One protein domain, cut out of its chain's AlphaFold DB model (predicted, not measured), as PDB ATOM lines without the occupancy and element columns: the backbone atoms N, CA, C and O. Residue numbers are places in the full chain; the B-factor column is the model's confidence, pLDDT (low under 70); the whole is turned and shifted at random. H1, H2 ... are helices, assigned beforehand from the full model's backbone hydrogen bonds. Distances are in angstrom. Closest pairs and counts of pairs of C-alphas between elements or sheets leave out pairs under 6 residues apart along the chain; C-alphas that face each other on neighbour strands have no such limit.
ATOM      1  N   MET A 124      37.902 -18.408 -13.780       86.31
ATOM      2  CA  MET A 124      37.917 -19.863 -13.942       86.31
ATOM      3  C   MET A 124      37.331 -20.336 -15.280       86.31
ATOM      4  O   MET A 124      37.788 -21.356 -15.801       86.31
ATOM      5  N   ARG A 125      36.349 -19.627 -15.860       82.44
ATOM      6  CA  ARG A 125      35.812 -19.924 -17.202       82.44
ATOM      7  C   ARG A 125      36.902 -19.755 -18.264       82.44
ATOM      8  O   ARG A 125      37.049 -20.631 -19.116       82.44
ATOM      9  N   GLY A 126      37.688 -18.679 -18.178       80.62
ATOM     10  CA  GLY A 126      38.833 -18.439 -19.059       80.62
ATOM     11  C   GLY A 126      39.923 -19.507 -18.917       80.62
ATOM     12  O   GLY A 126      40.326 -20.111 -19.910       80.62
ATOM     13  N   ARG A 127      40.355 -19.795 -17.681       82.75
ATOM     14  CA  ARG A 127      41.458 -20.739 -17.404       82.75
ATOM     15  C   ARG A 127      41.172 -22.186 -17.809       82.75
ATOM     16  O   ARG A 127      42.096 -22.889 -18.204       82.75
ATOM     17  N   LEU A 128      39.925 -22.646 -17.683       81.50
ATOM     18  CA  LEU A 128      39.562 -24.055 -17.905       81.50
ATOM     19  C   LEU A 128      39.087 -24.364 -19.333       81.50
ATOM     20  O   LEU A 128      38.971 -25.534 -19.679       81.50
ATOM     21  N   GLN A 129      38.771 -23.351 -20.152       67.19
ATOM     22  CA  GLN A 129      38.225 -23.510 -21.515       67.19
ATOM     23  C   GLN A 129      36.973 -24.422 -21.609       67.19
ATOM     24  O   GLN A 129      36.649 -24.965 -22.668       67.19
ATOM     25  N   LEU A 130      36.244 -24.588 -20.499       69.50
ATOM     26  CA  LEU A 130      35.094 -25.484 -20.358       69.50
ATOM     27  C   LEU A 130      33.782 -24.698 -20.213       69.50
ATOM     28  O   LEU A 130      33.708 -23.692 -19.510       69.50
ATOM     29  N   GLY A 131      32.711 -25.206 -20.824       65.81
ATOM     30  CA  GLY A 131      31.356 -24.683 -20.639       65.81
ATOM     31  C   GLY A 131      30.714 -25.217 -19.357       65.81
ATOM     32  O   GLY A 131      30.199 -26.334 -19.348       65.81
ATOM     33  N   PHE A 132      30.721 -24.425 -18.282       78.12
ATOM     34  CA  PHE A 132      30.107 -24.770 -16.994       78.12
ATOM     35  C   PHE A 132      29.424 -23.565 -16.322       78.12
ATOM     36  O   PHE A 132      29.731 -22.402 -16.592       78.12
ATOM     37  N   SER A 133      28.494 -23.841 -15.406       81.44
ATOM     38  CA  SER A 133      27.739 -22.840 -14.634       81.44
ATOM     39  C   SER A 133      28.418 -22.445 -13.315       81.44
ATOM     40  O   SER A 133      29.098 -23.263 -12.684       81.44
ATOM     41  N   LYS A 134      28.131 -21.228 -12.825       77.06
ATOM     42  CA  LYS A 134      28.539 -20.728 -11.491       77.06
ATOM     43  C   LYS A 134      28.191 -21.734 -10.380       77.06
ATOM     44  O   LYS A 134      29.010 -22.033  -9.513       77.06
ATOM     45  N   SER A 135      27.005 -22.348 -10.460       74.56
ATOM     46  CA  SER A 135      26.542 -23.393  -9.534       74.56
ATOM     47  C   SER A 135      27.371 -24.683  -9.568       74.56
ATOM     48  O   SER A 135      27.624 -25.259  -8.510       74.56
ATOM     49  N   GLN A 136      27.825 -25.135 -10.743       78.94
ATOM     50  CA  GLN A 136      28.672 -26.330 -10.859       78.94
ATOM     51  C   GLN A 136      30.064 -26.093 -10.260       78.94
ATOM     52  O   GLN A 136      30.562 -26.960  -9.541       78.94
ATOM     53  N   LEU A 137      30.663 -24.916 -10.488       82.38
ATOM     54  CA  LEU A 137      31.963 -24.543  -9.911       82.38
ATOM     55  C   LEU A 137      31.904 -24.458  -8.374       82.38
ATOM     56  O   LEU A 137      32.739 -25.042  -7.681       82.38
ATOM     57  N   VAL A 138      30.874 -23.803  -7.825       78.44
ATOM     58  CA  VAL A 138      30.662 -23.703  -6.368       78.44
ATOM     59  C   VAL A 138      30.455 -25.083  -5.728       78.44
ATOM     60  O   VAL A 138      31.007 -25.366  -4.662       78.44
ATOM     61  N   GLU A 139      29.697 -25.975  -6.368       76.31
ATOM     62  CA  GLU A 139      29.482 -27.335  -5.861       76.31
ATOM     63  C   GLU A 139      30.746 -28.213  -5.970       76.31
ATOM     64  O   GLU A 139      31.052 -28.975  -5.049       76.31
ATOM     65  N   LYS A 140      31.550 -28.050  -7.029       88.12
ATOM     66  CA  LYS A 140      32.870 -28.688  -7.166       88.12
ATOM     67  C   LYS A 140      33.819 -28.255  -6.038       88.12
ATOM     68  O   LYS A 140      34.403 -29.120  -5.384       88.12
ATOM     69  N   LEU A 141      33.880 -26.961  -5.705       81.19
ATOM     70  CA  LEU A 141      34.643 -26.455  -4.550       81.19
ATOM     71  C   LEU A 141      34.159 -27.024  -3.205       81.19
ATOM     72  O   LEU A 141      34.982 -27.399  -2.365       81.19
ATOM     73  N   ARG A 142      32.843 -27.157  -2.984       80.69
ATOM     74  CA  ARG A 142      32.307 -27.805  -1.766       80.69
ATOM     75  C   ARG A 142      32.746 -29.264  -1.650       80.69
ATOM     76  O   ARG A 142      33.088 -29.713  -0.553       80.69
ATOM     77  N   ARG A 143      32.761 -30.002  -2.764       81.25
ATOM     78  CA  ARG A 143      33.225 -31.401  -2.818       81.25
ATOM     79  C   ARG A 143      34.721 -31.507  -2.536       81.25
ATOM     80  O   ARG A 143      35.112 -32.348  -1.732       81.25
ATOM     81  N   LEU A 144      35.534 -30.602  -3.081       86.19
ATOM     82  CA  LEU A 144      36.970 -30.503  -2.790       86.19
ATOM     83  C   LEU A 144      37.240 -30.186  -1.307       86.19
ATOM     84  O   LEU A 144      38.038 -30.865  -0.662       86.19
ATOM     85  N   LYS A 145      36.482 -29.258  -0.709       84.25
ATOM     86  CA  LYS A 145      36.547 -28.970   0.738       84.25
ATOM     87  C   LYS A 145      36.144 -30.167   1.607       84.25
ATOM     88  O   LYS A 145      36.669 -30.328   2.711       84.25
ATOM     89  N   ARG A 146      35.252 -31.039   1.116       80.25
ATOM     90  CA  ARG A 146      34.911 -32.316   1.768       80.25
ATOM     91  C   ARG A 146      36.022 -33.365   1.600       80.25
ATOM     92  O   ARG A 146      36.379 -33.976   2.601       80.25
ATOM     93  N   LYS A 147      36.623 -33.518   0.405       82.56
ATOM     94  CA  LYS A 147      37.819 -34.367   0.191       82.56
ATOM     95  C   LYS A 147      38.927 -33.997   1.188       82.56
ATOM     96  O   LYS A 147      39.393 -34.864   1.925       82.56
ATOM     97  N   TYR A 148      39.258 -32.705   1.290       84.44
ATOM     98  CA  TYR A 148      40.257 -32.189   2.231       84.44
ATOM     99  C   TYR A 148      39.941 -32.549   3.693       84.44
ATOM    100  O   TYR A 148      40.775 -33.152   4.367       84.44
ATOM    101  N   ARG A 149      38.724 -32.262   4.182       83.31
ATOM    102  CA  ARG A 149      38.312 -32.605   5.561       83.31
ATOM    103  C   ARG A 149      38.410 -34.107   5.851       83.31
ATOM    104  O   ARG A 149      38.932 -34.488   6.895       83.31
ATOM    105  N   ASN A 150      37.985 -34.955   4.916       81.94
ATOM    106  CA  ASN A 150      38.067 -36.413   5.053       81.94
ATOM    107  C   ASN A 150      39.522 -36.930   5.003       81.94
ATOM    108  O   ASN A 150      39.819 -38.007   5.517       81.94
ATOM    109  N   CYS A 151      40.438 -36.180   4.389       81.19
ATOM    110  CA  CYS A 151      41.873 -36.448   4.436       81.19
ATOM    111  C   CYS A 151      42.477 -36.030   5.789       81.19
ATOM    112  O   CYS A 151      43.123 -36.844   6.439       81.19
ATOM    113  N   VAL A 152      42.166 -34.822   6.283       81.50
ATOM    114  CA  VAL A 152      42.560 -34.349   7.630       81.50
ATOM    115  C   VAL A 152      42.065 -35.289   8.737       81.50
ATOM    116  O   VAL A 152      42.774 -35.501   9.716       81.50
ATOM    117  N   SER A 153      40.868 -35.868   8.592       80.38
ATOM    118  CA  SER A 153      40.325 -36.827   9.563       80.38
ATOM    119  C   SER A 153      41.094 -38.152   9.579       80.38
ATOM    120  O   SER A 153      41.345 -38.683  10.655       80.38
ATOM    121  N   ARG A 154      41.512 -38.668   8.411       80.62
ATOM    122  CA  ARG A 154      42.381 -39.858   8.323       80.62
ATOM    123  C   ARG A 154      43.770 -39.582   8.897       80.62
ATOM    124  O   ARG A 154      44.266 -40.384   9.675       80.62
ATOM    125  N   LEU A 155      44.357 -38.430   8.564       79.38
ATOM    126  CA  LEU A 155      45.662 -38.009   9.077       79.38
ATOM    127  C   LEU A 155      45.672 -37.916  10.612       79.38
ATOM    128  O   LEU A 155      46.632 -38.347  11.239       79.38
ATOM    129  N   ARG A 156      44.588 -37.423  11.230       77.62
ATOM    130  CA  ARG A 156      44.450 -37.407  12.698       77.62
ATOM    131  C   ARG A 156      44.220 -38.786  13.325       77.62
ATOM    132  O   ARG A 156      44.638 -38.985  14.455       77.62
ATOM    133  N   GLY A 157      43.569 -39.714  12.621       68.88
ATOM    134  CA  GLY A 157      43.265 -41.053  13.139       68.88
ATOM    135  C   GLY A 157      44.358 -42.110  12.940       68.88
ATOM    136  O   GLY A 157      44.238 -43.188  13.505       68.88
ATOM    137  N   PRO A 167      49.317 -39.423  -5.874       80.19
ATOM    138  CA  PRO A 167      49.971 -38.112  -5.924       80.19
ATOM    139  C   PRO A 167      48.975 -36.959  -6.126       80.19
ATOM    140  O   PRO A 167      49.186 -35.851  -5.638       80.19
ATOM    141  N   HIS A 168      47.845 -37.229  -6.790       83.81
ATOM    142  CA  HIS A 168      46.742 -36.278  -6.943       83.81
ATOM    143  C   HIS A 168      46.034 -35.961  -5.617       83.81
ATOM    144  O   HIS A 168      45.810 -34.789  -5.311       83.81
ATOM    145  N   GLU A 169      45.747 -36.974  -4.785       83.19
ATOM    146  CA  GLU A 169      45.171 -36.762  -3.448       83.19
ATOM    147  C   GLU A 169      46.110 -35.916  -2.571       83.19
ATOM    148  O   GLU A 169      45.637 -35.030  -1.853       83.19
ATOM    149  N   GLN A 170      47.427 -36.126  -2.685       87.19
ATOM    150  CA  GLN A 170      48.441 -35.303  -2.022       87.19
ATOM    151  C   GLN A 170      48.443 -33.854  -2.537       87.19
ATOM    152  O   GLN A 170      48.325 -32.927  -1.736       87.19
ATOM    153  N   ALA A 171      48.508 -33.637  -3.856       84.81
ATOM    154  CA  ALA A 171      48.520 -32.296  -4.447       84.81
ATOM    155  C   ALA A 171      47.261 -31.486  -4.077       84.81
ATOM    156  O   ALA A 171      47.351 -30.314  -3.701       84.81
ATOM    157  N   ILE A 172      46.084 -32.123  -4.105       88.00
ATOM    158  CA  ILE A 172      44.835 -31.531  -3.609       88.00
ATOM    159  C   ILE A 172      44.937 -31.189  -2.127       88.00
ATOM    160  O   ILE A 172      44.522 -30.099  -1.730       88.00
ATOM    161  N   PHE A 173      45.457 -32.099  -1.300       89.06
ATOM    162  CA  PHE A 173      45.570 -31.878   0.136       89.06
ATOM    163  C   PHE A 173      46.498 -30.710   0.470       89.06
ATOM    164  O   PHE A 173      46.130 -29.883   1.300       89.06
ATOM    165  N   GLU A 174      47.659 -30.607  -0.173       85.69
ATOM    166  CA  GLU A 174      48.634 -29.540   0.078       85.69
ATOM    167  C   GLU A 174      48.086 -28.158  -0.292       85.69
ATOM    168  O   GLU A 174      48.167 -27.231   0.520       85.69
ATOM    169  N   ILE A 175      47.447 -28.026  -1.460       86.06
ATOM    170  CA  ILE A 175      46.820 -26.765  -1.877       86.06
ATOM    171  C   ILE A 175      45.641 -26.443  -0.945       86.06
ATOM    172  O   ILE A 175      45.588 -25.360  -0.363       86.06
ATOM    173  N   ALA A 176      44.728 -27.393  -0.717       87.50
ATOM    174  CA  ALA A 176      43.557 -27.196   0.141       87.50
ATOM    175  C   ALA A 176      43.914 -26.909   1.612       87.50
ATOM    176  O   ALA A 176      43.190 -26.168   2.285       87.50
ATOM    177  N   ARG A 177      45.042 -27.437   2.111       84.31
ATOM    178  CA  ARG A 177      45.585 -27.124   3.441       84.31
ATOM    179  C   ARG A 177      45.879 -25.639   3.568       84.31
ATOM    180  O   ARG A 177      45.532 -25.058   4.588       84.31
TER     181      ARG A 177
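This is residues 124 to 157 and 167 to 177 of the 1050 residues of an uncharacterized protein of Oryza meyeriana var. granulata (UniProt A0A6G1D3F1). One long helix, H2, makes the length of a loose, elongated model; the shorter H3 crosses it past its midpoint, about at a right angle, and the short H1 is held off near its first end, touching no helix. The printed part has 45 residues, with three named helices in the order H1, H2, H3 and no named strand: all helix. The radius of gyration of the C-alphas is 12.8 A, the spans 39 by 20 by 13 A.

H2, residues 134 to 157, touches H3, residues 167 to 177, with residues 144 to 151 alone; the closest C-alphas, of Tyr 148 and Phe 173, are 5.7 A apart. Their lines are about perpendicular, at 83 degrees. H1, residues 124 to 128, is apart from both. In H1, H2 and H3 every O i to N i+4 pair is within hydrogen-bond range.

H2 runs 35.2 A from C-alpha 134 at (28.539, -20.728, -11.491) to C-alpha 157 at (43.265, -41.053, 13.139). H3 measures 15.1 A, H1 6.0 A.

Residues 158 to 166 are not printed; C-alphas 157 and 167 are 20.4 A apart across this cut. The link from H1 to H2 is tight. Residues 129 to 131 and 157 have pLDDT under 70.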